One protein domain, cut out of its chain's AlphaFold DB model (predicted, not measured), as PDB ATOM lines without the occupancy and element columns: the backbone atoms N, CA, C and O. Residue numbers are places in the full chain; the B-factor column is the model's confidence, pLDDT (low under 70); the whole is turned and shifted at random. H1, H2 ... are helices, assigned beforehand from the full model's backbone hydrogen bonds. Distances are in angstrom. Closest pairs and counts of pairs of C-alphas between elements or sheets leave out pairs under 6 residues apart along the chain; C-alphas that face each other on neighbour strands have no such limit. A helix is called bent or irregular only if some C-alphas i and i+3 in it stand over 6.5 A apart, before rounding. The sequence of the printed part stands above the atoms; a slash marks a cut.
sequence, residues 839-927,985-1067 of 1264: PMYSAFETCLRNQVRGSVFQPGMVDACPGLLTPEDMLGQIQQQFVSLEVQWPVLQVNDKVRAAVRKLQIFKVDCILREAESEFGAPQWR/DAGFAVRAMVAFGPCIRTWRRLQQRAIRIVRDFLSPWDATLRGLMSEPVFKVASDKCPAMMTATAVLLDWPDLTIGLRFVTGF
ATOM      1  N   PRO A 839     143.404  48.053 357.714       39.03
ATOM      2  CA  PRO A 839     141.955  48.289 357.796       39.03
ATOM      3  C   PRO A 839     141.172  47.530 356.716       39.03
ATOM      4  O   PRO A 839     140.071  47.032 356.946       39.03
ATOM      5  N   MET A 840     141.770  47.405 355.534       38.19
ATOM      6  CA  MET A 840     141.209  46.690 354.396       38.19
ATOM      7  C   MET A 840     141.390  45.172 354.560       38.19
ATOM      8  O   MET A 840     140.528  44.424 354.120       38.19
ATOM      9  N   TYR A 841     142.429  44.711 355.271       48.59
ATOM     10  CA  TYR A 841     142.602  43.307 355.656       48.59
ATOM     11  C   TYR A 841     141.499  42.875 356.621       48.59
ATOM     12  O   TYR A 841     140.878  41.846 356.395       48.59
ATOM     13  N   SER A 842     141.182  43.685 357.637       51.25
ATOM     14  CA  SER A 842     140.073  43.395 358.556       51.25
ATOM     15  C   SER A 842     138.718  43.360 357.834       51.25
ATOM     16  O   SER A 842     137.926  42.441 358.049       51.25
ATOM     17  N   ALA A 843     138.466  44.304 356.919       55.03
ATOM     18  CA  ALA A 843     137.253  44.311 356.101       55.03
ATOM     19  C   ALA A 843     137.184  43.105 355.143       55.03
ATOM     20  O   ALA A 843     136.140  42.463 355.025       55.03
ATOM     21  N   PHE A 844     138.303  42.761 354.501       59.50
ATOM     22  CA  PHE A 844     138.424  41.619 353.599       59.50
ATOM     23  C   PHE A 844     138.272  40.287 354.342       59.50
ATOM     24  O   PHE A 844     137.521  39.419 353.909       59.50
ATOM     25  N   GLU A 845     138.917  40.143 355.501       69.75
ATOM     26  CA  GLU A 845     138.778  38.988 356.383       69.75
ATOM     27  C   GLU A 845     137.335  38.853 356.875       69.75
ATOM     28  O   GLU A 845     136.784  37.755 356.858       69.75
ATOM     29  N   THR A 846     136.686  39.957 357.253       73.94
ATOM     30  CA  THR A 846     135.276  39.959 357.665       73.94
ATOM     31  C   THR A 846     134.363  39.531 356.517       73.94
ATOM     32  O   THR A 846     133.487  38.688 356.707       73.94
ATOM     33  N   CYS A 847     134.589  40.054 355.308       72.31
ATOM     34  CA  CYS A 847     133.855  39.656 354.109       72.31
ATOM     35  C   CYS A 847     134.034  38.161 353.816       72.31
ATOM     36  O   CYS A 847     133.049  37.452 353.618       72.31
ATOM     37  N   LEU A 848     135.272  37.662 353.867       79.12
ATOM     38  CA  LEU A 848     135.576  36.253 353.640       79.12
ATOM     39  C   LEU A 848     134.938  35.361 354.713       79.12
ATOM     40  O   LEU A 848     134.318  34.358 354.374       79.12
ATOM     41  N   ARG A 849     135.022  35.737 355.997       83.19
ATOM     42  CA  ARG A 849     134.375  35.023 357.115       83.19
ATOM     43  C   ARG A 849     132.860  34.960 356.953       83.19
ATOM     44  O   ARG A 849     132.277  33.913 357.217       83.19
ATOM     45  N   ASN A 850     132.238  36.045 356.497       81.94
ATOM     46  CA  ASN A 850     130.811  36.071 356.185       81.94
ATOM     47  C   ASN A 850     130.474  35.167 354.994       81.94
ATOM     48  O   ASN A 850     129.476  34.456 355.040       81.94
ATOM     49  N   GLN A 851     131.318  35.148 353.963       79.81
ATOM     50  CA  GLN A 851     131.119  34.341 352.761       79.81
ATOM     51  C   GLN A 851     131.259  32.832 353.019       79.81
ATOM     52  O   GLN A 851     130.515  32.043 352.441       79.81
ATOM     53  N   VAL A 852     132.179  32.416 353.897       86.75
ATOM     54  CA  VAL A 852     132.360  30.997 354.264       86.75
ATOM     55  C   VAL A 852     131.444  30.537 355.400       86.75
ATOM     56  O   VAL A 852     131.469  29.358 355.764       86.75
ATOM     57  N   ARG A 853     130.645  31.434 355.988       85.62
ATOM     58  CA  ARG A 853     129.774  31.130 357.130       85.62
ATOM     59  C   ARG A 853     128.753  30.048 356.771       85.62
ATOM     60  O   ARG A 853     128.098  30.128 355.739       85.62
ATOM     61  N   GLY A 854     128.605  29.045 357.635       81.94
ATOM     62  CA  GLY A 854     127.688  27.921 357.415       81.94
ATOM     63  C   GLY A 854     128.139  26.942 356.326       81.94
ATOM     64  O   GLY A 854     127.385  26.045 355.967       81.94
ATOM     65  N   SER A 855     129.358  27.095 355.802       88.00
ATOM     66  CA  SER A 855     129.977  26.135 354.889       88.00
ATOM     67  C   SER A 855     131.060  25.322 355.598       88.00
ATOM     68  O   SER A 855     131.559  25.710 356.657       88.00
ATOM     69  N   VAL A 856     131.506  24.238 354.961       89.81
ATOM     70  CA  VAL A 856     132.653  23.436 355.414       89.81
ATOM     71  C   VAL A 856     133.950  24.254 355.564       89.81
ATOM     72  O   VAL A 856     134.846  23.889 356.321       89.81
ATOM     73  N   PHE A 857     134.054  25.389 354.864       91.69
ATOM     74  CA  PHE A 857     135.223  26.268 354.883       91.69
ATOM     75  C   PHE A 857     135.256  27.213 356.091       91.69
ATOM     76  O   PHE A 857     136.231  27.948 356.266       91.69
ATOM     77  N   GLN A 858     134.210  27.213 356.924       90.25
ATOM     78  CA  GLN A 858     134.181  27.999 358.148       90.25
ATOM     79  C   GLN A 858     135.289  27.532 359.116       90.25
ATOM     80  O   GLN A 858     135.404  26.332 359.387       90.25
ATOM     81  N   PRO A 859     136.094  28.452 359.684       86.06
ATOM     82  CA  PRO A 859     137.116  28.095 360.667       86.06
ATOM     83  C   PRO A 859     136.532  27.302 361.845       86.06
ATOM     84  O   PRO A 859     135.511  27.697 362.406       86.06
ATOM     85  N   GLY A 860     137.180  26.191 362.203       85.56
ATOM     86  CA  GLY A 860     136.757  25.290 363.280       85.56
ATOM     87  C   GLY A 860     135.673  24.271 362.904       85.56
ATOM     88  O   GLY A 860     135.430  23.356 363.684       85.56
ATOM     89  N   MET A 861     135.051  24.366 361.719       88.75
ATOM     90  CA  MET A 861     133.989  23.435 361.304       88.75
ATOM     91  C   MET A 861     134.502  21.999 361.138       88.75
ATOM     92  O   MET A 861     133.909  21.058 361.654       88.75
ATOM     93  N   VAL A 862     135.641  21.834 360.460       88.75
ATOM     94  CA  VAL A 862     136.292  20.523 360.287       88.75
ATOM     95  C   VAL A 862     136.764  19.963 361.629       88.75
ATOM     96  O   VAL A 862     136.629  18.770 361.881       88.75
ATOM     97  N   ASP A 863     137.278  20.823 362.510       85.81
ATOM     98  CA  ASP A 863     137.805  20.406 363.813       85.81
ATOM     99  C   ASP A 863     136.694  19.901 364.747       85.81
ATOM    100  O   ASP A 863     136.913  18.953 365.503       85.81
ATOM    101  N   ALA A 864     135.501  20.497 364.657       85.94
ATOM    102  CA  ALA A 864     134.328  20.142 365.451       85.94
ATOM    103  C   ALA A 864     133.527  18.943 364.901       85.94
ATOM    104  O   ALA A 864     132.640  18.448 365.596       85.94
ATOM    105  N   CYS A 865     133.809  18.470 363.680       85.81
ATOM    106  CA  CYS A 865     133.057  17.375 363.065       85.81
ATOM    107  C   CYS A 865     133.363  16.026 363.754       85.81
ATOM    108  O   CYS A 865     134.530  15.618 363.802       85.81
ATOM    109  N   PRO A 866     132.349  15.302 364.268       84.81
ATOM    110  CA  PRO A 866     132.540  13.959 364.811       84.81
ATOM    111  C   PRO A 866     132.775  12.930 363.691       84.81
ATOM    112  O   PRO A 866     132.395  13.154 362.544       84.81
ATOM    113  N   GLY A 867     133.386  11.788 364.024       83.56
ATOM    114  CA  GLY A 867     133.516  10.641 363.107       83.56
ATOM    115  C   GLY A 867     134.632  10.729 362.055       83.56
ATOM    116  O   GLY A 867     134.661   9.914 361.138       83.56
ATOM    117  N   LEU A 868     135.547  11.696 362.167       90.25
ATOM    118  CA  LEU A 868     136.739  11.770 361.314       90.25
ATOM    119  C   LEU A 868     137.819  10.779 361.757       90.25
ATOM    120  O   LEU A 868     138.025  10.586 362.957       90.25
ATOM    121  N   LEU A 869     138.545  10.218 360.786       92.62
ATOM    122  CA  LEU A 869     139.638   9.279 361.032       92.62
ATOM    123  C   LEU A 869     140.743   9.943 361.847       92.62
ATOM    124  O   LEU A 869     141.183  11.063 361.544       92.62
ATOM    125  N   THR A 870     141.210   9.231 362.867       94.81
ATOM    126  CA  THR A 870     142.421   9.593 363.597       94.81
ATOM    127  C   THR A 870     143.668   9.147 362.819       94.81
ATOM    128  O   THR A 870     143.580   8.280 361.945       94.81
ATOM    129  N   PRO A 871     144.853   9.728 363.093       95.56
ATOM    130  CA  PRO A 871     146.107   9.205 362.555       95.56
ATOM    131  C   PRO A 871     146.286   7.710 362.834       95.56
ATOM    132  O   PRO A 871     146.779   6.987 361.979       95.56
ATOM    133  N   GLU A 872     145.853   7.246 364.004       94.94
ATOM    134  CA  GLU A 872     145.932   5.850 364.415       94.94
ATOM    135  C   GLU A 872     145.024   4.944 363.556       94.94
ATOM    136  O   GLU A 872     145.486   3.913 363.065       94.94
ATOM    137  N   ASP A 873     143.784   5.367 363.273       94.75
ATOM    138  CA  ASP A 873     142.872   4.641 362.373       94.75
ATOM    139  C   ASP A 873     143.426   4.566 360.945       94.75
ATOM    140  O   ASP A 873     143.389   3.514 360.305       94.75
ATOM    141  N   MET A 874     143.971   5.683 360.449       95.94
ATOM    142  CA  MET A 874     144.583   5.763 359.121       95.94
ATOM    143  C   MET A 874     145.756   4.784 358.997       95.94
ATOM    144  O   MET A 874     145.838   4.046 358.018       95.94
ATOM    145  N   LEU A 875     146.650   4.748 359.991       96.00
ATOM    146  CA  LEU A 875     147.777   3.813 360.018       96.00
ATOM    147  C   LEU A 875     147.301   2.356 360.046       96.00
ATOM    148  O   LEU A 875     147.829   1.541 359.292       96.00
ATOM    149  N   GLY A 876     146.278   2.039 360.847       94.81
ATOM    150  CA  GLY A 876     145.691   0.698 360.896       94.81
ATOM    151  C   GLY A 876     145.117   0.250 359.549       94.81
ATOM    152  O   GLY A 876     145.369  -0.873 359.112       94.81
ATOM    153  N   GLN A 877     144.409   1.135 358.842       94.50
ATOM    154  CA  GLN A 877     143.881   0.828 357.507       94.50
ATOM    155  C   GLN A 877     144.984   0.656 356.460       94.50
ATOM    156  O   GLN A 877     144.888  -0.244 355.629       94.50
ATOM    157  N   ILE A 878     146.052   1.462 356.516       95.38
ATOM    158  CA  ILE A 878     147.221   1.274 355.644       95.38
ATOM    159  C   ILE A 878     147.813  -0.118 355.880       95.38
ATOM    160  O   ILE A 878     147.980  -0.870 354.926       95.38
ATOM    161  N   GLN A 879     148.064  -0.502 357.136       94.88
ATOM    162  CA  GLN A 879     148.636  -1.811 357.467       94.88
ATOM    163  C   GLN A 879     147.796  -2.971 356.927       94.88
ATOM    164  O   GLN A 879     148.364  -3.915 356.382       94.88
ATOM    165  N   GLN A 880     146.464  -2.877 357.013       94.12
ATOM    166  CA  GLN A 880     145.542  -3.888 356.482       94.12
ATOM    167  C   GLN A 880     145.724  -4.136 354.977       94.12
ATOM    168  O   GLN A 880     145.654  -5.284 354.544       94.12
ATOM    169  N   GLN A 881     146.017  -3.096 354.186       93.69
ATOM    170  CA  GLN A 881     146.209  -3.243 352.735       93.69
ATOM    171  C   GLN A 881     147.508  -3.964 352.359       93.69
ATOM    172  O   GLN A 881     147.616  -4.511 351.266       93.69
ATOM    173  N   PHE A 882     148.495  -3.994 353.254       95.12
ATOM    174  CA  PHE A 882     149.807  -4.597 353.011       95.12
ATOM    175  C   PHE A 882     150.033  -5.883 353.828       95.12
ATOM    176  O   PHE A 882     151.161  -6.368 353.903       95.12
ATOM    177  N   VAL A 883     148.980  -6.467 354.421       93.00
ATOM    178  CA  VAL A 883     149.073  -7.698 355.235       93.00
ATOM    179  C   VAL A 883     149.722  -8.849 354.466       93.00
ATOM    180  O   VAL A 883     150.515  -9.589 355.039       93.00
ATOM    181  N   SER A 884     149.455  -8.966 353.162       90.00
ATOM    182  CA  SER A 884     150.018 -10.024 352.311       90.00
ATOM    183  C   SER A 884     151.539  -9.963 352.141       90.00
ATOM    184  O   SER A 884     152.118 -10.914 351.631       90.00
ATOM    185  N   LEU A 885     152.180  -8.844 352.499       91.44
ATOM    186  CA  LEU A 885     153.630  -8.656 352.389       91.44
ATOM    187  C   LEU A 885     154.373  -8.913 353.709       91.44
ATOM    188  O   LEU A 885     155.589  -8.748 353.742       91.44
ATOM    189  N   GLU A 886     153.661  -9.255 354.792       90.56
ATOM    190  CA  GLU A 886     154.242  -9.542 356.117       90.56
ATOM    191  C   GLU A 886     155.230  -8.457 356.608       90.56
ATOM    192  O   GLU A 886     156.288  -8.729 357.178       90.56
ATOM    193  N   VAL A 887     154.887  -7.186 356.369       91.62
ATOM    194  CA  VAL A 887     155.776  -6.038 356.604       91.62
ATOM    195  C   VAL A 887     156.057  -5.820 358.094       91.62
ATOM    196  O   VAL A 887     155.139  -5.706 358.909       91.62
ATOM    197  N   GLN A 888     157.333  -5.643 358.449       91.69
ATOM    198  CA  GLN A 888     157.741  -5.159 359.770       91.69
ATOM    199  C   GLN A 888     157.695  -3.627 359.817       91.69
ATOM    200  O   GLN A 888     158.586  -2.947 359.310       91.69
ATOM    201  N   TRP A 889     156.645  -3.071 360.423       92.38
ATOM    202  CA  TRP A 889     156.410  -1.626 360.450       92.38
ATOM    203  C   TRP A 889     157.267  -0.900 361.498       92.38
ATOM    204  O   TRP A 889     157.152  -1.201 362.690       92.38
ATOM    205  N   PRO A 890     158.059   0.119 361.108       93.00
ATOM    206  CA  PRO A 890     158.680   1.033 362.061       93.00
ATOM    207  C   PRO A 890     157.627   1.751 362.916       93.00
ATOM    208  O   PRO A 890     156.589   2.177 362.405       93.00
ATOM    209  N   VAL A 891     157.898   1.940 364.210       92.06
ATOM    210  CA  VAL A 891     156.989   2.675 365.105       92.06
ATOM    211  C   VAL A 891     156.995   4.159 364.740       92.06
ATOM    212  O   VAL A 891     158.039   4.810 364.782       92.06
ATOM    213  N   LEU A 892     155.821   4.708 364.429       93.19
ATOM    214  CA  LEU A 892     155.644   6.130 364.138       93.19
ATOM    215  C   LEU A 892     155.036   6.862 365.339       93.19
ATOM    216  O   LEU A 892     154.056   6.410 365.923       93.19
ATOM    217  N   GLN A 893     155.603   8.017 365.691       90.81
ATOM    218  CA  GLN A 893     155.129   8.851 366.802       90.81
ATOM    219  C   GLN A 893     154.197   9.954 366.290       90.81
ATOM    220  O   GLN A 893     154.628  10.872 365.588       90.81
ATOM    221  N   VAL A 894     152.913   9.874 366.644       93.44
ATOM    222  CA  VAL A 894     151.903  10.858 366.231       93.44
ATOM    223  C   VAL A 894     152.055  12.135 367.056       93.44
ATOM    224  O   VAL A 894     151.874  12.129 368.270       93.44
ATOM    225  N   ASN A 895     152.342  13.253 366.388       92.62
ATOM    226  CA  ASN A 895     152.375  14.580 367.005       92.62
ATOM    227  C   ASN A 895     151.132  15.414 366.640       92.62
ATOM    228  O   ASN A 895     150.380  15.085 365.717       92.62
ATOM    229  N   ASP A 896     150.942  16.544 367.324       91.81
ATOM    230  CA  ASP A 896     149.782  17.421 367.111       91.81
ATOM    231  C   ASP A 896     149.692  17.978 365.685       91.81
ATOM    232  O   ASP A 896     148.597  18.172 365.154       91.81
ATOM    233  N   LYS A 897     150.836  18.197 365.019       92.19
ATOM    234  CA  LYS A 897     150.865  18.680 363.629       92.19
ATOM    235  C   LYS A 897     150.310  17.630 362.668       92.19
ATOM    236  O   LYS A 897     149.556  17.990 361.767       92.19
ATOM    237  N   VAL A 898     150.651  16.356 362.868       94.12
ATOM    238  CA  VAL A 898     150.121  15.224 362.091       94.12
ATOM    239  C   VAL A 898     148.629  15.062 362.362       94.12
ATOM    240  O   VAL A 898     147.850  14.975 361.415       94.12
ATOM    241  N   ARG A 899     148.203  15.127 363.630       94.44
ATOM    242  CA  ARG A 899     146.781  15.047 364.008       94.44
ATOM    243  C   ARG A 899     145.948  16.150 363.346       94.44
ATOM    244  O   ARG A 899     144.889  15.869 362.786       94.44
ATOM    245  N   ALA A 900     146.451  17.384 363.337       91.62
ATOM    246  CA  ALA A 900     145.808  18.506 362.656       91.62
ATOM    247  C   ALA A 900     145.812  18.357 361.123       91.62
ATOM    248  O   ALA A 900     144.836  18.724 360.464       91.62
ATOM    249  N   ALA A 901     146.888  17.822 360.535       94.38
ATOM    250  CA  ALA A 901     146.984  17.598 359.094       94.38
ATOM    251  C   ALA A 901     145.995  16.524 358.612       94.38
ATOM    252  O   ALA A 901     145.231  16.790 357.687       94.38
ATOM    253  N   VAL A 902     145.945  15.364 359.278       95.00
ATOM    254  CA  VAL A 902     145.022  14.255 358.966       95.00
ATOM    255  C   VAL A 902     143.562  14.703 359.033       95.00
ATOM    256  O   VAL A 902     142.781  14.402 358.131       95.00
ATOM    257  N   ARG A 903     143.186  15.491 360.050       92.19
ATOM    258  CA  ARG A 903     141.837  16.076 360.136       92.19
ATOM    259  C   ARG A 903     141.548  17.036 358.984       92.19
ATOM    260  O   ARG A 903     140.501  16.950 358.354       92.19
ATOM    261  N   LYS A 904     142.491  17.930 358.674       92.06
ATOM    262  CA  LYS A 904     142.328  18.944 357.622       92.06
ATOM    263  C   LYS A 904     142.130  18.340 356.227       92.06
ATOM    264  O   LYS A 904     141.369  18.900 355.443       92.06
ATOM    265  N   LEU A 905     142.791  17.222 355.925       93.31
ATOM    266  CA  LEU A 905     142.694  16.559 354.619       93.31
ATOM    267  C   LEU A 905     141.345  15.859 354.387       93.31
ATOM    268  O   LEU A 905     140.963  15.669 353.238       93.31
ATOM    269  N   GLN A 906     140.574  15.583 355.442       92.12
ATOM    270  CA  GLN A 906     139.228  14.999 355.353       92.12
ATOM    271  C   GLN A 906     138.124  16.049 355.114       92.12
ATOM    272  O   GLN A 906     136.937  15.760 355.248       92.12
ATOM    273  N   ILE A 907     138.481  17.285 354.743       91.31
ATOM    274  CA  ILE A 907     137.517  18.379 354.542       91.31
ATOM    275  C   ILE A 907     136.427  18.051 353.511       91.31
ATOM    276  O   ILE A 907     135.286  18.471 353.675       91.31
ATOM    277  N   PHE A 908     136.748  17.280 352.469       89.06
ATOM    278  CA  PHE A 908     135.760  16.864 351.474       89.06
ATOM    279  C   PHE A 908     134.696  15.935 352.079       89.06
ATOM    280  O   PHE A 908     133.506  16.151 351.866       89.06
ATOM    281  N   LYS A 909     135.108  14.977 352.918       86.62
ATOM    282  CA  LYS A 909     134.202  14.095 353.669       86.62
ATOM    283  C   LYS A 909     133.258  14.894 354.567       86.62
ATOM    284  O   LYS A 909     132.057  14.646 354.570       86.62
ATOM    285  N   VAL A 910     133.777  15.912 355.262       89.25
ATOM    286  CA  VAL A 910     132.948  16.823 356.075       89.25
ATOM    287  C   VAL A 910     131.933  17.580 355.213       89.25
ATOM    288  O   VAL A 910     130.784  17.722 355.621       89.25
ATOM    289  N   ASP A 911     132.309  18.041 354.013       88.25
ATOM    290  CA  ASP A 911     131.366  18.703 353.096       88.25
ATOM    291  C   ASP A 911     130.235  17.763 352.659       88.25
ATOM    292  O   ASP A 911     129.087  18.197 352.582       88.25
ATOM    293  N   CYS A 912     130.537  16.485 352.412       84.12
ATOM    294  CA  CYS A 912     129.527  15.474 352.098       84.12
ATOM    295  C   CYS A 912     128.559  15.252 353.271       84.12
ATOM    296  O   CYS A 912     127.347  15.268 353.058       84.12
ATOM    297  N   ILE A 913     129.081  15.133 354.500       84.12
ATOM    298  CA  ILE A 913     128.277  14.973 355.725       84.12
ATOM    299  C   ILE A 913     127.355  16.182 355.937       84.12
ATOM    300  O   ILE A 913     126.155  16.018 356.140       84.12
ATOM    301  N   LEU A 914     127.889  17.404 355.841       83.81
ATOM    302  CA  LEU A 914     127.123  18.644 356.041       83.81
ATOM    303  C   LEU A 914     126.011  18.853 355.007       83.81
ATOM    304  O   LEU A 914     125.095  19.639 355.239       83.81
ATOM    305  N   ARG A 915     126.108  18.200 353.849       81.00
ATOM    306  CA  ARG A 915     125.123  18.296 352.769       81.00
ATOM    307  C   ARG A 915     124.057  17.211 352.817       81.00
ATOM    308  O   ARG A 915     123.266  17.160 351.878       81.00
ATOM    309  N   GLU A 916     124.068  16.357 353.844       69.50
ATOM    310  CA  GLU A 916     123.181  15.190 353.955       69.50
ATOM    311  C   GLU A 916     123.188  14.354 352.664       69.50
ATOM    312  O   GLU A 916     122.175  13.791 352.253       69.50
ATOM    313  N   ALA A 917     124.329  14.319 351.965       60.31
ATOM    314  CA  ALA A 917     124.432  13.540 350.749       60.31
ATOM    315  C   ALA A 917     124.315  12.063 351.138       60.31
ATOM    316  O   ALA A 917     125.171  11.549 351.856       60.31
ATOM    317  N   GLU A 918     123.262  11.393 350.660       48.28
ATOM    318  CA  GLU A 918     123.146   9.936 350.668       48.28
ATOM    319  C   GLU A 918     124.312   9.358 349.855       48.28
ATOM    320  O   GLU A 918     124.211   9.128 348.650       48.28
ATOM    321  N   SER A 919     125.481   9.192 350.461       49.91
ATOM    322  CA  SER A 919     126.515   8.369 349.861       49.91
ATOM    323  C   SER A 919     127.251   7.589 350.925       49.91
ATOM    324  O   SER A 919     128.011   8.147 351.710       49.91
ATOM    325  N   GLU A 920     127.055   6.278 350.871       50.25
ATOM    326  CA  GLU A 920     127.824   5.272 351.600       50.25
ATOM    327  C   GLU A 920     129.310   5.230 351.168       50.25
ATOM    328  O   GLU A 920     130.102   4.546 351.806       50.25
ATOM    329  N   PHE A 921     129.712   5.980 350.124       52.12
ATOM    330  CA  PHE A 921     131.047   5.929 349.506       52.12
ATOM    331  C   PHE A 921     131.633   7.315 349.172       52.12
ATOM    332  O   PHE A 921     130.901   8.240 348.792       52.12
ATOM    333  N   GLY A 922     132.967   7.435 349.259       58.78
ATOM    334  CA  GLY A 922     133.739   8.598 348.810       58.78
ATOM    335  C   GLY A 922     133.741   8.779 347.285       58.78
ATOM    336  O   GLY A 922     133.145   8.006 346.536       58.78
ATOM    337  N   ALA A 923     134.363   9.859 346.804       63.09
ATOM    338  CA  ALA A 923     134.531  10.090 345.365       63.09
ATOM    339  C   ALA A 923     135.393   8.970 344.734       63.09
ATOM    340  O   ALA A 923     136.241   8.426 345.438       63.09
ATOM    341  N   PRO A 924     135.207   8.630 343.440       68.81
ATOM    342  CA  PRO A 924     134.352   9.285 342.448       68.81
ATOM    343  C   PRO A 924     132.995   8.570 342.269       68.81
ATOM    344  O   PRO A 924     132.913   7.349 342.268       68.81
ATOM    345  N   GLN A 925     131.915   9.334 342.065       71.81
ATOM    346  CA  GLN A 925     130.540   8.793 341.952       71.81
ATOM    347  C   GLN A 925     129.988   8.735 340.513       71.81
ATOM    348  O   GLN A 925     128.897   8.207 340.294       71.81
ATOM    349  N   TRP A 926     130.701   9.294 339.530       75.44
ATOM    350  CA  TRP A 926     130.348   9.278 338.099       75.44
ATOM    351  C   TRP A 926     128.902   9.716 337.773       75.44
ATOM    352  O   TRP A 926     128.277   9.228 336.823       75.44
ATOM    353  N   ARG A 927     128.346  10.676 338.523       77.12
ATOM    354  CA  ARG A 927     126.972  11.190 338.394       77.12
ATOM    355  C   ARG A 927     126.672  11.678 336.985       77.12
ATOM    356  O   ARG A 927     125.606  11.377 336.448       77.12
ATOM    357  N   ASP A 985     132.835  15.964 344.119       85.19
ATOM    358  CA  ASP A 985     134.196  16.503 344.189       85.19
ATOM    359  C   ASP A 985     134.400  17.695 343.240       85.19
ATOM    360  O   ASP A 985     134.878  18.751 343.664       85.19
ATOM    361  N   ALA A 986     133.937  17.594 341.991       87.00
ATOM    362  CA  ALA A 986     133.909  18.714 341.053       87.00
ATOM    363  C   ALA A 986     133.019  19.853 341.583       87.00
ATOM    364  O   ALA A 986     133.392  21.028 341.541       87.00
ATOM    365  N   GLY A 987     131.866  19.511 342.165       88.25
ATOM    366  CA  GLY A 987     131.000  20.464 342.852       88.25
ATOM    367  C   GLY A 987     131.680  21.125 344.059       88.25
ATOM    368  O   GLY A 987     131.540  22.334 344.253       88.25
ATOM    369  N   PHE A 988     132.429  20.363 344.862       89.88
ATOM    370  CA  PHE A 988     133.213  20.879 345.988       89.88
ATOM    371  C   PHE A 988     134.287  21.857 345.510       89.88
ATOM    372  O   PHE A 988     134.409  22.949 346.069       89.88
ATOM    373  N   ALA A 989     134.996  21.531 344.428       90.75
ATOM    374  CA  ALA A 989     135.981  22.418 343.821       90.75
ATOM    375  C   ALA A 989     135.349  23.736 343.344       90.75
ATOM    376  O   ALA A 989     135.879  24.807 343.645       90.75
ATOM    377  N   VAL A 990     134.191  23.684 342.669       90.31
ATOM    378  CA  VAL A 990     133.436  24.881 342.254       90.31
ATOM    379  C   VAL A 990     133.075  25.753 343.456       90.31
ATOM    380  O   VAL A 990     133.318  26.960 343.443       90.31
ATOM    381  N   ARG A 991     132.568  25.151 344.535       90.44
ATOM    382  CA  ARG A 991     132.227  25.881 345.763       90.44
ATOM    383  C   ARG A 991     133.441  26.489 346.441       90.44
ATOM    384  O   ARG A 991     133.358  27.633 346.869       90.44
ATOM    385  N   ALA A 992     134.561  25.771 346.506       90.88
ATOM    386  CA  ALA A 992     135.807  26.303 347.045       90.88
ATOM    387  C   ALA A 992     136.285  27.516 346.230       90.88
ATOM    388  O   ALA A 992     136.648  28.541 346.806       90.88
ATOM    389  N   MET A 993     136.244  27.432 344.894       88.88
ATOM    390  CA  MET A 993     136.628  28.537 344.009       88.88
ATOM    391  C   MET A 993     135.753  29.774 344.224       88.88
ATOM    392  O   MET A 993     136.290  30.873 344.339       88.88
ATOM    393  N   VAL A 994     134.433  29.603 344.341       88.50
ATOM    394  CA  VAL A 994     133.523  30.721 344.626       88.50
ATOM    395  C   VAL A 994     133.742  31.269 346.034       88.50
ATOM    396  O   VAL A 994     133.851  32.481 346.185       88.50
ATOM    397  N   ALA A 995     133.851  30.404 347.047       87.44
ATOM    398  CA  ALA A 995     133.976  30.787 348.453       87.44
ATOM    399  C   ALA A 995     135.263  31.564 348.759       87.44
ATOM    400  O   ALA A 995     135.228  32.520 349.525       87.44
ATOM    401  N   PHE A 996     136.395  31.164 348.171       84.88
ATOM    402  CA  PHE A 996     137.683  31.806 348.435       84.88
ATOM    403  C   PHE A 996     138.087  32.848 347.387       84.88
ATOM    404  O   PHE A 996     138.941  33.686 347.685       84.88
ATOM    405  N   GLY A 997     137.538  32.799 346.168       83.88
ATOM    406  CA  GLY A 997     137.905  33.709 345.080       83.88
ATOM    407  C   GLY A 997     139.432  33.804 344.901       83.88
ATOM    408  O   GLY A 997     140.104  32.769 344.829       83.88
ATOM    409  N   PRO A 998     140.033  35.011 344.908       76.69
ATOM    410  CA  PRO A 998     141.488  35.193 344.818       76.69
ATOM    411  C   PRO A 998     142.301  34.459 345.904       76.69
ATOM    412  O   PRO A 998     143.448  34.068 345.673       76.69
ATOM    413  N   CYS A 999     141.718  34.211 347.080       78.00
ATOM    414  CA  CYS A 999     142.386  33.546 348.201       78.00
ATOM    415  C   CYS A 999     142.452  32.021 348.079       78.00
ATOM    416  O   CYS A 999     143.099  31.375 348.910       78.00
ATOM    417  N   ILE A1000     141.857  31.427 347.039       82.50
ATOM    418  CA  ILE A1000     141.895  29.973 346.827       82.50
ATOM    419  C   ILE A1000     143.334  29.446 346.754       82.50
ATOM    420  O   ILE A1000     143.622  28.341 347.212       82.50
ATOM    421  N   ARG A1001     144.271  30.262 346.247       75.25
ATOM    422  CA  ARG A1001     145.706  29.941 346.197       75.25
ATOM    423  C   ARG A1001     146.288  29.732 347.596       75.25
ATOM    424  O   ARG A1001     147.006  28.761 347.821       75.25
ATOM    425  N   THR A1002     145.955  30.610 348.540       78.25
ATOM    426  CA  THR A1002     146.404  30.510 349.935       78.25
ATOM    427  C   THR A1002     145.839  29.260 350.595       78.25
ATOM    428  O   THR A1002     146.586  28.502 351.211       78.25
ATOM    429  N   TRP A1003     144.548  28.986 350.398       84.38
ATOM    430  CA  TRP A1003     143.923  27.773 350.921       84.38
ATOM    431  C   TRP A1003     144.568  26.499 350.347       84.38
ATOM    432  O   TRP A1003     144.955  25.616 351.112       84.38
ATOM    433  N   ARG A1004     144.811  26.436 349.028       83.38
ATOM    434  CA  ARG A1004     145.517  25.310 348.383       83.38
ATOM    435  C   ARG A1004     146.917  25.092 348.961       83.38
ATOM    436  O   ARG A1004     147.290  23.953 349.222       83.38
ATOM    437  N   ARG A1005     147.680  26.160 349.231       82.00
ATOM    438  CA  ARG A1005     149.006  26.057 349.877       82.00
ATOM    439  C   ARG A1005     148.925  25.451 351.280       82.00
ATOM    440  O   ARG A1005     149.810  24.685 351.662       82.00
ATOM    441  N   LEU A1006     147.876  25.763 352.045       84.56
ATOM    442  CA  LEU A1006     147.651  25.161 353.363       84.56
ATOM    443  C   LEU A1006     147.330  23.665 353.257       84.56
ATOM    444  O   LEU A1006     147.858  22.890 354.052       84.56
ATOM    445  N   GLN A1007     146.532  23.259 352.263       88.81
ATOM    446  CA  GLN A1007     146.268  21.842 351.989       88.81
ATOM    447  C   GLN A1007     147.549  21.109 351.573       88.81
ATOM    448  O   GLN A1007     147.896  20.090 352.159       88.81
ATOM    449  N   GLN A1008     148.342  21.683 350.663       89.56
ATOM    450  CA  GLN A1008     149.645  21.129 350.270       89.56
ATOM    451  C   GLN A1008     150.608  20.986 351.455       89.56
ATOM    452  O   GLN A1008     151.368  20.023 351.525       89.56
ATOM    453  N   ARG A1009     150.593  21.930 352.404       90.38
ATOM    454  CA  ARG A1009     151.391  21.821 353.630       90.38
ATOM    455  C   ARG A1009     150.930  20.652 354.501       90.38
ATOM    456  O   ARG A1009     151.786  19.956 355.030       90.38
ATOM    457  N   ALA A1010     149.622  20.428 354.630       91.94
ATOM    458  CA  ALA A1010     149.088  19.276 355.354       91.94
ATOM    459  C   ALA A1010     149.477  17.950 354.676       91.94
ATOM    460  O   ALA A1010     149.972  17.058 355.357       91.94
ATOM    461  N   ILE A1011     149.372  17.865 353.343       94.69
ATOM    462  CA  ILE A1011     149.834  16.706 352.557       94.69
ATOM    463  C   ILE A1011     151.320  16.427 352.818       94.69
ATOM    464  O   ILE A1011     151.686  15.291 353.103       94.69
ATOM    465  N   ARG A1012     152.180  17.458 352.781       95.06
ATOM    466  CA  ARG A1012     153.618  17.300 353.065       95.06
ATOM    467  C   ARG A1012     153.885  16.785 354.476       95.06
ATOM    468  O   ARG A1012     154.717  15.906 354.628       95.06
ATOM    469  N   ILE A1013     153.162  17.280 355.482       94.38
ATOM    470  CA  ILE A1013     153.300  16.800 356.866       94.38
ATOM    471  C   ILE A1013     152.970  15.305 356.960       94.38
ATOM    472  O   ILE A1013     153.712  14.572 357.606       94.38
ATOM    473  N   VAL A1014     151.888  14.848 356.319       96.38
ATOM    474  CA  VAL A1014     151.508  13.422 356.324       96.38
ATOM    475  C   VAL A1014     152.521  12.576 355.550       96.38
ATOM    476  O   VAL A1014     152.937  11.535 356.046       96.38
ATOM    477  N   ARG A1015     152.996  13.046 354.391       96.12
ATOM    478  CA  ARG A1015     154.058  12.381 353.621       96.12
ATOM    479  C   ARG A1015     155.343  12.225 354.435       96.12
ATOM    480  O   ARG A1015     155.900  11.139 354.492       96.12
ATOM    481  N   ASP A1016     155.813  13.301 355.062       95.19
ATOM    482  CA  ASP A1016     157.051  13.283 355.851       95.19
ATOM    483  C   ASP A1016     156.904  12.385 357.091       95.19
ATOM    484  O   ASP A1016     157.862  11.754 357.520       95.19
ATOM    485  N   PHE A1017     155.691  12.278 357.642       96.88
ATOM    486  CA  PHE A1017     155.373  11.347 358.722       96.88
ATOM    487  C   PHE A1017     155.389   9.875 358.272       96.88
ATOM    488  O   PHE A1017     155.873   9.022 359.013       96.88
ATOM    489  N   LEU A1018     154.899   9.576 357.063       97.19
ATOM    490  CA  LEU A1018     154.855   8.222 356.491       97.19
ATOM    491  C   LEU A1018     156.158   7.800 355.798       97.19
ATOM    492  O   LEU A1018     156.307   6.631 355.442       97.19
ATOM    493  N   SER A1019     157.136   8.699 355.655       96.06
ATOM    494  CA  SER A1019     158.379   8.413 354.934       96.06
ATOM    495  C   SER A1019     159.152   7.181 355.432       96.06
ATOM    496  O   SER A1019     159.742   6.502 354.588       96.06
ATOM    497  N   PRO A1020     159.175   6.829 356.741       96.56
ATOM    498  CA  PRO A1020     159.819   5.595 357.189       96.56
ATOM    499  C   PRO A1020     159.105   4.342 356.666       96.56
ATOM    500  O   PRO A1020     159.761   3.377 356.294       96.56
ATOM    501  N   TRP A1021     157.772   4.369 356.585       96.56
ATOM    502  CA  TRP A1021     156.976   3.274 356.027       96.56
ATOM    503  C   TRP A1021     157.165   3.163 354.514       96.56
ATOM    504  O   TRP A1021     157.358   2.063 354.004       96.56
ATOM    505  N   ASP A1022     157.210   4.293 353.802       96.56
ATOM    506  CA  ASP A1022     157.545   4.317 352.373       96.56
ATOM    507  C   ASP A1022     158.955   3.773 352.093       96.56
ATOM    508  O   ASP A1022     159.183   3.120 351.076       96.56
ATOM    509  N   ALA A1023     159.922   4.017 352.983       95.06
ATOM    510  CA  ALA A1023     161.257   3.430 352.875       95.06
ATOM    511  C   ALA A1023     161.227   1.903 353.056       95.06
ATOM    512  O   ALA A1023     161.826   1.192 352.251       95.06
ATOM    513  N   THR A1024     160.487   1.395 354.049       95.75
ATOM    514  CA  THR A1024     160.307  -0.051 354.260       95.75
ATOM    515  C   THR A1024     159.634  -0.718 353.060       95.75
ATOM    516  O   THR A1024     160.139  -1.718 352.562       95.75
ATOM    517  N   LEU A1025     158.537  -0.149 352.551       95.31
ATOM    518  CA  LEU A1025     157.805  -0.708 351.409       95.31
ATOM    519  C   LEU A1025     158.640  -0.709 350.125       95.31
ATOM    520  O   LEU A1025     158.598  -1.681 349.375       95.31
ATOM    521  N   ARG A1026     159.453   0.330 349.891       94.50
ATOM    522  CA  ARG A1026     160.408   0.341 348.770       94.50
ATOM    523  C   ARG A1026     161.482  -0.734 348.892       94.50
ATOM    524  O   ARG A1026     161.884  -1.284 347.876       94.50
ATOM    525  N   GLY A1027     161.902  -1.071 350.111       91.56
ATOM    526  CA  GLY A1027     162.829  -2.179 350.360       91.56
ATOM    527  C   GLY A1027     162.260  -3.566 350.039       91.56
ATOM    528  O   GLY A1027     163.033  -4.500 349.860       91.56
ATOM    529  N   LEU A1028     160.932  -3.705 349.944       93.19
ATOM    530  CA  LEU A1028     160.247  -4.961 349.609       93.19
ATOM    531  C   LEU A1028     159.930  -5.107 348.113       93.19
ATOM    532  O   LEU A1028     159.452  -6.157 347.687       93.19
ATOM    533  N   MET A1029     160.166  -4.066 347.312       93.31
ATOM    534  CA  MET A1029     159.936  -4.118 345.870       93.31
ATOM    535  C   MET A1029     160.919  -5.089 345.211       93.31
ATOM    536  O   MET A1029     162.119  -5.060 345.483       93.31
ATOM    537  N   SER A1030     160.425  -5.914 344.285       89.12
ATOM    538  CA  SER A1030     161.306  -6.679 343.396       89.12
ATOM    539  C   SER A1030     162.099  -5.732 342.490       89.12
ATOM    540  O   SER A1030     161.649  -4.621 342.210       89.12
ATOM    541  N   GLU A1031     163.266  -6.157 341.997       85.44
ATOM    542  CA  GLU A1031     164.103  -5.337 341.104       85.44
ATOM    543  C   GLU A1031     163.313  -4.752 339.904       85.44
ATOM    544  O   GLU A1031     163.382  -3.537 339.696       85.44
ATOM    545  N   PRO A1032     162.501  -5.550 339.176       81.81
ATOM    546  CA  PRO A1032     161.472  -5.087 338.248       81.81
ATOM    547  C   PRO A1032     160.652  -3.874 338.698       81.81
ATOM    548  O   PRO A1032     160.617  -2.844 338.026       81.81
ATOM    549  N   VAL A1033     159.985  -3.989 339.843       87.25
ATOM    550  CA  VAL A1033     159.054  -2.972 340.336       87.25
ATOM    551  C   VAL A1033     159.817  -1.751 340.841       87.25
ATOM    552  O   VAL A1033     159.428  -0.625 340.548       87.25
ATOM    553  N   PHE A1034     160.940  -1.958 341.532       88.44
ATOM    554  CA  PHE A1034     161.787  -0.888 342.055       88.44
ATOM    555  C   PHE A1034     162.326   0.007 340.935       88.44
ATOM    556  O   PHE A1034     162.332   1.230 341.066       88.44
ATOM    557  N   LYS A1035     162.720  -0.584 339.797       82.12
ATOM    558  CA  LYS A1035     163.167   0.148 338.604       82.12
ATOM    559  C   LYS A1035     162.148   1.214 338.157       82.12
ATOM    560  O   LYS A1035     162.580   2.273 337.709       82.12
ATOM    561  N   VAL A1036     160.842   0.976 338.319       80.50
ATOM    562  CA  VAL A1036     159.765   1.951 338.040       80.50
ATOM    563  C   VAL A1036     159.406   2.808 339.231       80.50
ATOM    564  O   VAL A1036     159.324   4.018 339.129       80.50
ATOM    565  N   ALA A1037     159.077   2.167 340.345       87.50
ATOM    566  CA  ALA A1037     158.298   2.786 341.401       87.50
ATOM    567  C   ALA A1037     159.173   3.348 342.531       87.50
ATOM    568  O   ALA A1037     158.650   3.729 343.578       87.50
ATOM    569  N   SER A1038     160.500   3.392 342.348       87.25
ATOM    570  CA  SER A1038     161.453   3.841 343.377       87.25
ATOM    571  C   SER A1038     161.211   5.272 343.874       87.25
ATOM    572  O   SER A1038     161.470   5.576 345.046       87.25
ATOM    573  N   ASP A1039     160.695   6.150 343.016       87.88
ATOM    574  CA  ASP A1039     160.369   7.541 343.331       87.88
ATOM    575  C   ASP A1039     158.950   7.709 343.917       87.88
ATOM    576  O   ASP A1039     158.606   8.784 344.415       87.88
ATOM    577  N   LYS A1040     158.130   6.649 343.901       90.25
ATOM    578  CA  LYS A1040     156.748   6.673 344.391       90.25
ATOM    579  C   LYS A1040     156.696   6.431 345.906       90.25
ATOM    580  O   LYS A1040     157.635   5.924 346.524       90.25
ATOM    581  N   CYS A1041     155.575   6.811 346.520       94.88
ATOM    582  CA  CYS A1041     155.347   6.702 347.966       94.88
ATOM    583  C   CYS A1041     154.105   5.833 348.257       94.88
ATOM    584  O   CYS A1041     153.024   6.389 348.476       94.88
ATOM    585  N   PRO A1042     154.222   4.488 348.225       95.38
ATOM    586  CA  PRO A1042     153.098   3.566 348.402       95.38
ATOM    587  C   PRO A1042     152.253   3.800 349.662       95.38
ATOM    588  O   PRO A1042     151.026   3.774 349.582       95.38
ATOM    589  N   ALA A1043     152.875   4.077 350.813       95.94
ATOM    590  CA  ALA A1043     152.161   4.333 352.064       95.94
ATOM    591  C   ALA A1043     151.369   5.643 351.986       95.94
ATOM    592  O   ALA A1043     150.211   5.689 352.397       95.94
ATOM    593  N   MET A1044     151.957   6.696 351.410       95.88
ATOM    594  CA  MET A1044     151.264   7.971 351.188       95.88
ATOM    595  C   MET A1044     150.112   7.844 350.177       95.88
ATOM    596  O   MET A1044     149.073   8.493 350.333       95.88
ATOM    597  N   MET A1045     150.265   7.011 349.145       95.12
ATOM    598  CA  MET A1045     149.208   6.740 348.166       95.12
ATOM    599  C   MET A1045     148.017   6.041 348.825       95.12
ATOM    600  O   MET A1045     146.891   6.528 348.702       95.12
ATOM    601  N   THR A1046     148.261   4.984 349.606       95.06
ATOM    602  CA  THR A1046     147.214   4.315 350.391       95.06
ATOM    603  C   THR A1046     146.596   5.259 351.422       95.06
ATOM    604  O   THR A1046     145.378   5.300 351.552       95.06
ATOM    605  N   ALA A1047     147.396   6.086 352.105       95.25
ATOM    606  CA  ALA A1047     146.881   7.094 353.034       95.25
ATOM    607  C   ALA A1047     145.938   8.087 352.343       95.25
ATOM    608  O   ALA A1047     144.902   8.445 352.893       95.25
ATOM    609  N   THR A1048     146.268   8.519 351.125       93.25
ATOM    610  CA  THR A1048     145.411   9.422 350.342       93.25
ATOM    611  C   THR A1048     144.095   8.745 349.972       93.25
ATOM    612  O   THR A1048     143.044   9.364 350.117       93.25
ATOM    613  N   ALA A1049     144.141   7.475 349.554       91.31
ATOM    614  CA  ALA A1049     142.947   6.688 349.264       91.31
ATOM    615  C   ALA A1049     142.053   6.548 350.511       91.31
ATOM    616  O   ALA A1049     140.869   6.868 350.452       91.31
ATOM    617  N   VAL A1050     142.634   6.199 351.663       91.69
ATOM    618  CA  VAL A1050     141.929   6.096 352.954       91.69
ATOM    619  C   VAL A1050     141.299   7.429 353.372       91.69
ATOM    620  O   VAL A1050     140.128   7.478 353.732       91.69
ATOM    621  N   LEU A1051     142.042   8.538 353.309       91.12
ATOM    622  CA  LEU A1051     141.548   9.848 353.754       91.12
ATOM    623  C   LEU A1051     140.434  10.419 352.865       91.12
ATOM    624  O   LEU A1051     139.673  11.275 353.323       91.12
ATOM    625  N   LEU A1052     140.356   9.980 351.607       86.56
ATOM    626  CA  LEU A1052     139.310  10.367 350.662       86.56
ATOM    627  C   LEU A1052     138.116   9.399 350.647       86.56
ATOM    628  O   LEU A1052     137.169   9.654 349.903       86.56
ATOM    629  N   ASP A1053     138.159   8.318 351.439       83.81
ATOM    630  CA  ASP A1053     137.274   7.152 351.307       83.81
ATOM    631  C   ASP A1053     137.203   6.657 349.844       83.81
ATOM    632  O   ASP A1053     136.129   6.379 349.305       83.81
ATOM    633  N   TRP A1054     138.357   6.616 349.169       85.81
ATOM    634  CA  TRP A1054     138.471   6.199 347.774       85.81
ATOM    635  C   TRP A1054     138.191   4.688 347.635       85.81
ATOM    636  O   TRP A1054     138.715   3.917 348.442       85.81
ATOM    637  N   PRO A1055     137.428   4.234 346.616       83.31
ATOM    638  CA  PRO A1055     137.039   2.823 346.488       83.31
ATOM    639  C   PRO A1055     138.212   1.843 346.339       83.31
ATOM    640  O   PRO A1055     138.158   0.728 346.856       83.31
ATOM    641  N   ASP A1056     139.282   2.262 345.656       87.62
ATOM    642  CA  ASP A1056     140.480   1.444 345.460       87.62
ATOM    643  C   ASP A1056     141.558   1.756 346.508       87.62
ATOM    644  O   ASP A1056     142.388   2.654 346.340       87.62
ATOM    645  N   LEU A1057     141.564   0.980 347.590       89.00
ATOM    646  CA  LEU A1057     142.606   1.041 348.620       89.00
ATOM    647  C   LEU A1057     143.874   0.255 348.239       89.00
ATOM    648  O   LEU A1057     144.914   0.401 348.888       89.00
ATOM    649  N   THR A1058     143.811  -0.558 347.181       89.38
ATOM    650  CA  THR A1058     144.898  -1.455 346.760       89.38
ATOM    651  C   THR A1058     145.936  -0.761 345.883       89.38
ATOM    652  O   THR A1058     147.027  -1.295 345.685       89.38
ATOM    653  N   ILE A1059     145.653   0.459 345.414       89.69
ATOM    654  CA  ILE A1059     146.543   1.213 344.527       89.69
ATOM    655  C   ILE A1059     147.982   1.292 345.058       89.69
ATOM    656  O   ILE A1059     148.918   1.012 344.315       89.69
ATOM    657  N   GLY A1060     148.182   1.583 346.350       92.75
ATOM    658  CA  GLY A1060     149.519   1.637 346.950       92.75
ATOM    659  C   GLY A1060     150.213   0.272 346.995       92.75
ATOM    660  O   GLY A1060     151.408   0.191 346.716       92.75
ATOM    661  N   LEU A1061     149.469  -0.812 347.247       94.00
ATOM    662  CA  LEU A1061     149.990  -2.184 347.190       94.00
ATOM    663  C   LEU A1061     150.544  -2.511 345.799       94.00
ATOM    664  O   LEU A1061     151.617  -3.104 345.688       94.00
ATOM    665  N   ARG A1062     149.871  -2.067 344.734       91.81
ATOM    666  CA  ARG A1062     150.293  -2.334 343.351       91.81
ATOM    667  C   ARG A1062     151.549  -1.592 342.923       91.81
ATOM    668  O   ARG A1062     152.277  -2.105 342.079       91.81
ATOM    669  N   PHE A1063     151.895  -0.484 343.570       92.69
ATOM    670  CA  PHE A1063     153.219   0.121 343.397       92.69
ATOM    671  C   PHE A1063     154.347  -0.669 344.072       92.69
ATOM    672  O   PHE A1063     155.506  -0.402 343.781       92.69
ATOM    673  N   VAL A1064     154.030  -1.655 344.923       93.75
ATOM    674  CA  VAL A1064     155.007  -2.580 345.525       93.75
ATOM    675  C   VAL A1064     155.026  -3.937 344.812       93.75
ATOM    676  O   VAL A1064     156.095  -4.503 344.600       93.75
ATOM    677  N   THR A1065     153.862  -4.456 344.406       91.56
ATOM    678  CA  THR A1065     153.740  -5.794 343.790       91.56
ATOM    679  C   THR A1065     153.712  -5.794 342.261       91.56
ATOM    680  O   THR A1065     153.917  -6.843 341.653       91.56
ATOM    681  N   GLY A1066     153.410  -4.656 341.634       89.75
ATOM    682  CA  GLY A1066     153.102  -4.539 340.208       89.75
ATOM    683  C   GLY A1066     151.612  -4.717 339.881       89.75
ATOM    684  O   GLY A1066     150.859  -5.335 340.643       89.75
ATOM    685  N   PHE A1067     151.199  -4.162 338.740       88.50
ATOM    686  CA  PHE A1067     149.856  -4.231 338.159       88.50
ATOM    687  C   PHE A1067     149.744  -5.391 337.158       88.50
ATOM    688  O   PHE A1067     150.659  -5.624 336.368       88.50
TER     689      PHE A1067
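What this domain is: This is residues 839 to 927 and 985 to 1067 of the 1264 residues of a protein of Symbiodinium microadriaticum (UniProt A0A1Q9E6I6). A long helix, H6, folds into a V whose long, kinked arm H6b runs like a spine through an elongated body; H4 and H8 pack across that arm, and H3 crosses H8. H8, near the middle of the body, folds back through a helical hairpin into H9, which with H7 packed on it lies toward the end far from the V's corner; H2 packs on H4, and at the opposite end residues 839 to 847 of H1 stick out. The printed part has 172 residues with nine named helices, H1 to H9 in order, and no named strand; the class is all helix. It is compact, with a radius of gyration of the C-alphas of 18.2 A, and spans 58 by 37 by 29 A.

How they stand to each other: H6, residues 985 to 1027, was assigned as one helix by its hydrogen bonds but is bent, with C-alphas 995 and 998 9.4 A apart; its arms are H6a, residues 985 to 995, and H6b, residues 998 to 1027, at a steep tilt of 41 degrees, opposite ways. H6b is irregular, C-alphas 1017 and 1020 being 7.4 A apart, with a kink of 54 degrees near residue 1018. H1, residues 839 to 851, of which 839 to 847 stand free, is close to H6a but not clearly touching, the closest C-alphas, of Gln 851 and Ala 995, being 6.3 A apart. H2, residues 861 to 864, touches H4, residues 896 to 905, closest at the C-alphas of Val 862 and Lys 904, 6.8 A. H3, residues 871 to 881, touches H8, residues 1042 to 1051, at a steep tilt of 62 degrees, closest at Ile 878 and Thr 1046, C-alphas 6.1 A apart. H4 touches residues 1007 to 1017 of H6b alone at a steep tilt of 66 degrees, with C-alphas of Ala 901 and Ala 1010 closest at 4.6 A. H5, residues 907 to 914, only just touches H6a, with 3 pairs of C-alphas within 8 A, closest at Phe 908 and Phe 988, 7.3 A. H8 touches residues 1014 to 1026 of H6b alone, closest at the C-alphas of Asp 1022 and Ala 1043, 5.4 A. H7, residues 1031 to 1037, touches H9, residues 1059 to 1065, closest at the C-alphas of Ala 1037 and Phe 1063, 6.1 A. H8 and H9 form a hairpin at a shallow tilt of 21 degrees, closest at the C-alphas of Pro 1042 and Gly 1060, 4.3 A. Every O i to N i+4 pair is within hydrogen-bond range in H1, H3, H4, H5, H6a and H8, against 23 of 26 in H6b and 2 of 3 in H7 and in H9; H2 is too short for one.

Where its parts are: H1 begins at C-alpha 839, (141.955, 48.289, 357.796), and is 18.4 A long. H3 measures 15.9 A, H6a 14.9 A, and H6b 43.4 A, ending at C-alpha 1027, (162.829, -2.179, 350.360). H9 ends at C-alpha 1065, (153.740, -5.794, 343.790).

The domain as a whole: The two C-alphas farthest apart, of Pro 839 and Glu 1031, are 60.4 A apart. Residues 928 to 984 are not printed, and C-alphas 927 and 985 are 10.7 A apart across the cut. The link from H3 to H4, 14 residues, is long. The mean pLDDT of the printed part is 86.2, with residues 839 to 845 and 916 to 924 under 70.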